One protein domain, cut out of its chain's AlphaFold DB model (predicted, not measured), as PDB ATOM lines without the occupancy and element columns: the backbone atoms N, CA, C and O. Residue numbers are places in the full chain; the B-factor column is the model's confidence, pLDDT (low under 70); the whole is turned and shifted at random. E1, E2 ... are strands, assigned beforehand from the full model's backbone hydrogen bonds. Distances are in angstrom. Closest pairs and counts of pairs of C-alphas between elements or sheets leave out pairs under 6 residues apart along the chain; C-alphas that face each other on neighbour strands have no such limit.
ATOM      1  N   PRO A  53     189.962 257.040 102.422       70.19
ATOM      2  CA  PRO A  53     191.077 257.740 103.041       70.19
ATOM      3  C   PRO A  53     190.564 258.530 104.243       70.19
ATOM      4  O   PRO A  53     189.565 259.246 104.149       70.19
ATOM      5  N   LEU A  54     191.238 258.372 105.387       71.69
ATOM      6  CA  LEU A  54     190.876 259.107 106.592       71.69
ATOM      7  C   LEU A  54     190.957 260.612 106.292       71.69
ATOM      8  O   LEU A  54     191.954 261.059 105.719       71.69
ATOM      9  N   PRO A  55     189.929 261.396 106.651       77.88
ATOM     10  CA  PRO A  55     189.928 262.819 106.373       77.88
ATOM     11  C   PRO A  55     191.074 263.499 107.129       77.88
ATOM     12  O   PRO A  55     191.343 263.207 108.298       77.88
ATOM     13  N   THR A  56     191.743 264.435 106.461       84.75
ATOM     14  CA  THR A  56     192.807 265.223 107.082       84.75
ATOM     15  C   THR A  56     192.171 266.312 107.929       84.75
ATOM     16  O   THR A  56     191.469 267.178 107.409       84.75
ATOM     17  N   VAL A  57     192.423 266.296 109.235       88.81
ATOM     18  CA  VAL A  57     191.951 267.351 110.139       88.81
ATOM     19  C   VAL A  57     192.803 268.604 109.945       88.81
ATOM     20  O   VAL A  57     194.025 268.547 110.072       88.81
ATOM     21  N   LEU A  58     192.157 269.724 109.623       90.56
ATOM     22  CA  LEU A  58     192.804 271.018 109.389       90.56
ATOM     23  C   LEU A  58     192.866 271.868 110.659       90.56
ATOM     24  O   LEU A  58     193.804 272.643 110.848       90.56
ATOM     25  N   GLU A  59     191.879 271.712 111.536       94.56
ATOM     26  CA  GLU A  59     191.762 272.486 112.763       94.56
ATOM     27  C   GLU A  59     191.236 271.628 113.914       94.56
ATOM     28  O   GLU A  59     190.335 270.793 113.761       94.56
ATOM     29  N   TRP A  60     191.827 271.855 115.080       95.88
ATOM     30  CA  TRP A  60     191.514 271.198 116.331       95.88
ATOM     31  C   TRP A  60     190.990 272.211 117.334       95.88
ATOM     32  O   TRP A  60     191.548 273.292 117.482       95.88
ATOM     33  N   HIS A  61     189.986 271.810 118.103       96.75
ATOM     34  CA  HIS A  61     189.519 272.547 119.268       96.75
ATOM     35  C   HIS A  61     189.876 271.787 120.544       96.75
ATOM     36  O   HIS A  61     189.420 270.655 120.737       96.75
ATOM     37  N   CYS A  62     190.675 272.391 121.426       97.69
ATOM     38  CA  CYS A  62     190.896 271.876 122.773       97.69
ATOM     39  C   CYS A  62     189.741 272.305 123.676       97.69
ATOM     40  O   CYS A  62     189.653 273.470 124.047       97.69
ATOM     41  N   VAL A  63     188.897 271.358 124.082       96.75
ATOM     42  CA  VAL A  63     187.709 271.648 124.901       96.75
ATOM     43  C   VAL A  63     188.081 272.157 126.297       96.75
ATOM     44  O   VAL A  63     187.355 272.961 126.860       96.75
ATOM     45  N   MET A  64     189.228 271.742 126.845       96.62
ATOM     46  CA  MET A  64     189.680 272.192 128.171       96.62
ATOM     47  C   MET A  64     190.268 273.605 128.171       96.62
ATOM     48  O   MET A  64     190.298 274.252 129.211       96.62
ATOM     49  N   CYS A  65     190.795 274.063 127.035       97.00
ATOM     50  CA  CYS A  65     191.398 275.389 126.908       97.00
ATOM     51  C   CYS A  65     190.559 276.361 126.080       97.00
ATOM     52  O   CYS A  65     190.998 277.494 125.917       97.00
ATOM     53  N   GLU A  66     189.442 275.898 125.512       96.62
ATOM     54  CA  GLU A  66     188.573 276.657 124.603       96.62
ATOM     55  C   GLU A  66     189.357 277.321 123.458       96.62
ATOM     56  O   GLU A  66     189.133 278.470 123.088       96.62
ATOM     57  N   ARG A  67     190.350 276.599 122.922       94.81
ATOM     58  CA  ARG A  67     191.278 277.128 121.914       94.81
ATOM     59  C   ARG A  67     191.291 276.301 120.647       94.81
ATOM     60  O   ARG A  67     191.388 275.072 120.700       94.81
ATOM     61  N   LEU A  68     191.254 277.017 119.528       95.62
ATOM     62  CA  LEU A  68     191.474 276.495 118.189       95.62
ATOM     63  C   LEU A  68     192.967 276.503 117.856       95.62
ATOM     64  O   LEU A  68     193.693 277.419 118.249       95.62
ATOM     65  N   PHE A  69     193.435 275.462 117.172       94.69
ATOM     66  CA  PHE A  69     194.816 275.345 116.714       94.69
ATOM     67  C   PHE A  69     194.935 274.391 115.519       94.69
ATOM     68  O   PHE A  69     194.086 273.529 115.293       94.69
ATOM     69  N   HIS A  70     196.029 274.518 114.770       93.56
ATOM     70  CA  HIS A  70     196.299 273.723 113.570       93.56
ATOM     71  C   HIS A  70     197.422 272.704 113.791       93.56
ATOM     72  O   HIS A  70     198.167 272.756 114.768       93.56
ATOM     73  N   GLY A  71     197.578 271.785 112.836       90.50
ATOM     74  CA  GLY A  71     198.664 270.807 112.832       90.50
ATOM     75  C   GLY A  71     198.312 269.522 113.578       90.50
ATOM     76  O   GLY A  71     197.261 268.920 113.352       90.50
ATOM     77  N   LYS A  72     199.228 269.039 114.425       91.19
ATOM     78  CA  LYS A  72     199.055 267.765 115.141       91.19
ATOM     79  C   LYS A  72     198.031 267.916 116.265       91.19
ATOM     80  O   LYS A  72     197.989 268.955 116.907       91.19
ATOM     81  N   LYS A  73     197.271 266.852 116.560       93.56
ATOM     82  CA  LYS A  73     196.318 266.774 117.685       93.56
ATOM     83  C   LYS A  73     197.034 266.818 119.046       93.56
ATOM     84  O   LYS A  73     197.137 265.805 119.734       93.56
ATOM     85  N   PHE A  74     197.548 267.978 119.434       94.94
ATOM     86  CA  PHE A  74     198.277 268.171 120.680       94.94
ATOM     87  C   PHE A  74     198.090 269.601 121.173       94.94
ATOM     88  O   PHE A  74     198.521 270.548 120.524       94.94
ATOM     89  N   CYS A  75     197.435 269.763 122.322       95.44
ATOM     90  CA  CYS A  75     197.349 271.065 122.962       95.44
ATOM     91  C   CYS A  75     198.602 271.280 123.815       95.44
ATOM     92  O   CYS A  75     198.792 270.583 124.811       95.44
ATOM     93  N   GLU A  76     199.424 272.268 123.460       94.75
ATOM     94  CA  GLU A  76     200.652 272.595 124.201       94.75
ATOM     95  C   GLU A  76     200.377 273.024 125.646       94.75
ATOM     96  O   GLU A  76     201.176 272.747 126.533       94.75
ATOM     97  N   THR A  77     199.220 273.637 125.916       95.06
ATOM     98  CA  THR A  77     198.837 274.023 127.283       95.06
ATOM     99  C   THR A  77     198.454 272.817 128.139       95.06
ATOM    100  O   THR A  77     198.846 272.748 129.299       95.06
ATOM    101  N   CYS A  78     197.698 271.858 127.595       94.69
ATOM    102  CA  CYS A  78     197.331 270.648 128.337       94.69
ATOM    103  C   CYS A  78     198.452 269.598 128.360       94.69
ATOM    104  O   CYS A  78     198.366 268.645 129.130       94.69
ATOM    105  N   GLY A  79     199.444 269.707 127.471       93.94
ATOM    106  CA  GLY A  79     200.457 268.673 127.256       93.94
ATOM    107  C   GLY A  79     199.881 267.363 126.702       93.94
ATOM    108  O   GLY A  79     200.476 266.302 126.873       93.94
ATOM    109  N   THR A  80     198.693 267.401 126.089       93.62
ATOM    110  CA  THR A  80     197.994 266.206 125.595       93.62
ATOM    111  C   THR A  80     197.009 266.534 124.473       93.62
ATOM    112  O   THR A  80     196.564 267.670 124.310       93.62
ATOM    113  N   GLY A  81     196.654 265.516 123.686       93.25
ATOM    114  CA  GLY A  81     195.638 265.583 122.635       93.25
ATOM    115  C   GLY A  81     194.270 265.021 123.031       93.25
ATOM    116  O   GLY A  81     193.344 265.081 122.225       93.25
ATOM    117  N   ILE A  82     194.107 264.446 124.229       95.44
ATOM    118  CA  ILE A  82     192.885 263.692 124.585       95.44
ATOM    119  C   ILE A  82     191.621 264.561 124.660       95.44
ATOM    120  O   ILE A  82     190.528 264.061 124.417       95.44
ATOM    121  N   TYR A  83     191.774 265.860 124.925       95.31
ATOM    122  CA  TYR A  83     190.674 266.830 124.988       95.31
ATOM    123  C   TYR A  83     190.465 267.602 123.680       95.31
ATOM    124  O   TYR A  83     189.696 268.563 123.639       95.31
ATOM    125  N   CYS A  84     191.174 267.220 122.620       95.06
ATOM    126  CA  CYS A  84     191.107 267.894 121.333       95.06
ATOM    127  C   CYS A  84     190.116 267.169 120.416       95.06
ATOM    128  O   CYS A  84     190.200 265.949 120.247       95.06
ATOM    129  N   ARG A  85     189.199 267.911 119.793       94.44
ATOM    130  CA  ARG A  85     188.281 267.398 118.763       94.44
ATOM    131  C   ARG A  85     188.561 268.062 117.421       94.44
ATOM    132  O   ARG A  85     188.958 269.224 117.394       94.44
ATOM    133  N   ALA A  86     188.384 267.315 116.336       92.56
ATOM    134  CA  ALA A  86     188.430 267.882 114.993       92.56
ATOM    135  C   ALA A  86     187.230 268.818 114.818       92.56
ATOM    136  O   ALA A  86     186.128 268.461 115.238       92.56
ATOM    137  N   VAL A  87     187.455 269.996 114.243       91.75
ATOM    138  CA  VAL A  87     186.379 270.964 113.962       91.75
ATOM    139  C   VAL A  87     186.311 271.378 112.498       91.75
ATOM    140  O   VAL A  87     185.227 271.694 112.039       91.75
ATOM    141  N   CYS A  88     187.410 271.275 111.745       85.69
ATOM    142  CA  CYS A  88     187.353 271.279 110.285       85.69
ATOM    143  C   CYS A  88     188.237 270.166 109.716       85.69
ATOM    144  O   CYS A  88     189.375 269.948 110.154       85.69
ATOM    145  N   THR A  89     187.699 269.438 108.738       84.19
ATOM    146  CA  THR A  89     188.378 268.330 108.066       84.19
ATOM    147  C   THR A  89     188.269 268.459 106.557       84.19
ATOM    148  O   THR A  89     187.263 268.931 106.043       84.19
ATOM    149  N   LYS A  90     189.294 267.998 105.844       79.44
ATOM    150  CA  LYS A  90     189.298 267.876 104.390       79.44
ATOM    151  C   LYS A  90     189.292 266.400 104.014       79.44
ATOM    152  O   LYS A  90     190.281 265.700 104.243       79.44
ATOM    153  N   SER A  91     188.204 265.927 103.417       67.31
ATOM    154  CA  SER A  91     188.184 264.621 102.757       67.31
ATOM    155  C   SER A  91     188.863 264.712 101.392       67.31
ATOM    156  O   SER A  91     188.641 265.666 100.648       67.31
ATOM    157  N   VAL A  92     189.659 263.707 101.035       58.09
ATOM    158  CA  VAL A  92     190.183 263.541  99.673       58.09
ATOM    159  C   VAL A  92     189.497 262.318  99.075       58.09
ATOM    160  O   VAL A  92     190.058 261.230  99.086       58.09
ATOM    161  N   TYR A  93     188.257 262.455  98.603       54.25
ATOM    162  CA  TYR A  93     187.664 261.402  97.775       54.25
ATOM    163  C   TYR A  93     188.220 261.513  96.354       54.25
ATOM    164  O   TYR A  93     188.137 262.563  95.723       54.25
ATOM    165  N   SER A  94     188.781 260.422  95.834       51.59
ATOM    166  CA  SER A  94     189.230 260.318  94.444       51.59
ATOM    167  C   SER A  94     188.115 259.806  93.522       51.59
ATOM    168  O   SER A  94     188.352 258.884  92.753       51.59
ATOM    169  N   TYR A  95     186.896 260.349  93.612       38.81
ATOM    170  CA  TYR A  95     185.952 260.451  92.487       38.81
ATOM    171  C   TYR A  95     184.746 261.337  92.862       38.81
ATOM    172  O   TYR A  95     184.139 261.135  93.908       38.81
ATOM    173  N   GLN A  96     184.389 262.234  91.934       44.59
ATOM    174  CA  GLN A  96     183.281 263.212  91.876       44.59
ATOM    175  C   GLN A  96     183.486 264.635  92.451       44.59
ATOM    176  O   GLN A  96     184.168 264.812  93.456       44.59
ATOM    177  N   PRO A  97     182.923 265.666  91.771       41.94
ATOM    178  CA  PRO A  97     183.452 267.037  91.738       41.94
ATOM    179  C   PRO A  97     182.935 267.976  92.841       41.94
ATOM    180  O   PRO A  97     183.360 269.126  92.883       41.94
ATOM    181  N   ASP A  98     182.052 267.507  93.728       49.00
ATOM    182  CA  ASP A  98     181.153 268.392  94.487       49.00
ATOM    183  C   ASP A  98     181.130 268.127  96.010       49.00
ATOM    184  O   ASP A  98     180.078 268.213  96.641       49.00
ATOM    185  N   LEU A  99     182.260 267.778  96.639       50.41
ATOM    186  CA  LEU A  99     182.302 267.519  98.088       50.41
ATOM    187  C   LEU A  99     182.879 268.693  98.896       50.41
ATOM    188  O   LEU A  99     184.086 268.923  98.963       50.41
ATOM    189  N   PHE A 100     181.907 269.401  99.470       49.03
ATOM    190  CA  PHE A 100     181.874 270.403 100.529       49.03
ATOM    191  C   PHE A 100     183.081 270.472 101.477       49.03
ATOM    192  O   PHE A 100     183.562 269.486 102.035       49.03
ATOM    193  N   LEU A 101     183.521 271.711 101.688       53.00
ATOM    194  CA  LEU A 101     184.372 272.127 102.789       53.00
ATOM    195  C   LEU A 101     183.460 272.319 104.015       53.00
ATOM    196  O   LEU A 101     182.768 273.328 104.094       53.00
ATOM    197  N   ASP A 102     183.459 271.395 104.978       55.88
ATOM    198  CA  ASP A 102     182.692 271.534 106.236       55.88
ATOM    199  C   ASP A 102     183.384 272.509 107.214       55.88
ATOM    200  O   ASP A 102     183.647 272.194 108.372       55.88
ATOM    201  N   CYS A 103     183.766 273.688 106.725       58.75
ATOM    202  CA  CYS A 103     184.387 274.758 107.509       58.75
ATOM    203  C   CYS A 103     183.390 275.910 107.792       58.75
ATOM    204  O   CYS A 103     183.787 276.904 108.394       58.75
ATOM    205  N   GLU A 104     182.120 275.815 107.367       51.62
ATOM    206  CA  GLU A 104     181.183 276.959 107.346       51.62
ATOM    207  C   GLU A 104     180.280 277.177 108.576       51.62
ATOM    208  O   GLU A 104     179.430 278.050 108.506       51.62
ATOM    209  N   ASP A 105     180.494 276.540 109.736       49.31
ATOM    210  CA  ASP A 105     179.661 276.827 110.935       49.31
ATOM    211  C   ASP A 105     180.442 276.975 112.263       49.31
ATOM    212  O   ASP A 105     179.937 276.669 113.343       49.31
ATOM    213  N   ALA A 106     181.683 277.474 112.230       42.12
ATOM    214  CA  ALA A 106     182.465 277.753 113.449       42.12
ATOM    215  C   ALA A 106     182.512 279.242 113.858       42.12
ATOM    216  O   ALA A 106     183.392 279.632 114.626       42.12
ATOM    217  N   ILE A 107     181.591 280.085 113.368       45.59
ATOM    218  CA  ILE A 107     181.448 281.476 113.834       45.59
ATOM    219  C   ILE A 107     179.962 281.829 113.992       45.59
ATOM    220  O   ILE A 107     179.335 282.360 113.077       45.59
ATOM    221  N   ALA A 108     179.421 281.565 115.180       34.28
ATOM    222  CA  ALA A 108     178.267 282.268 115.734       34.28
ATOM    223  C   ALA A 108     178.484 282.472 117.236       34.28
ATOM    224  O   ALA A 108     178.820 281.476 117.918       34.28
TER     225      ALA A 108
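This is residues 53 to 108 of the 108 residues of an uncharacterized protein of Escherichia coli (UniProt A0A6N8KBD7). There is little regular structure: a small antiparallel sheet, E2 - E1 - E3, with a long loop, residues 70 to 83, near its hairpin end, and a tail, residues 91 to 108, that swings away past the other end and folds back. The printed part has 56 residues, no named helix and three strands, E1, E2, E3 along the chain; the class is all strand, with 17 residues in strands. It is loose and flat, radius of gyration of the C-alphas 13.0 A, spanning 40 by 28 by 13 A.

Find C-alpha 56 at (192.807, 265.223, 107.082); from there E1, residues 56 to 62, runs 17.1 A. E3, residues 84 to 90, runs 17.0 A to C-alpha 90 at (189.298, 267.876, 104.390). E2, residues 67 to 69, spans 6.5 A.

Start at E1, the inner strand. E3 is antiparallel to it at 152 degrees; look for N 58 and O 88, 2.8 A apart. E2 forms a hairpin with E1, antiparallel at 156 degrees, with N 60 and O 69 2.8 A apart. E2 and E3 are apart.

The farthest C-alphas, of Thr 77 and Gln 96, are 40.2 A apart. The printed part has no cut; the link E2 to E3 is long. Residues 91 to 108 have pLDDT under 70.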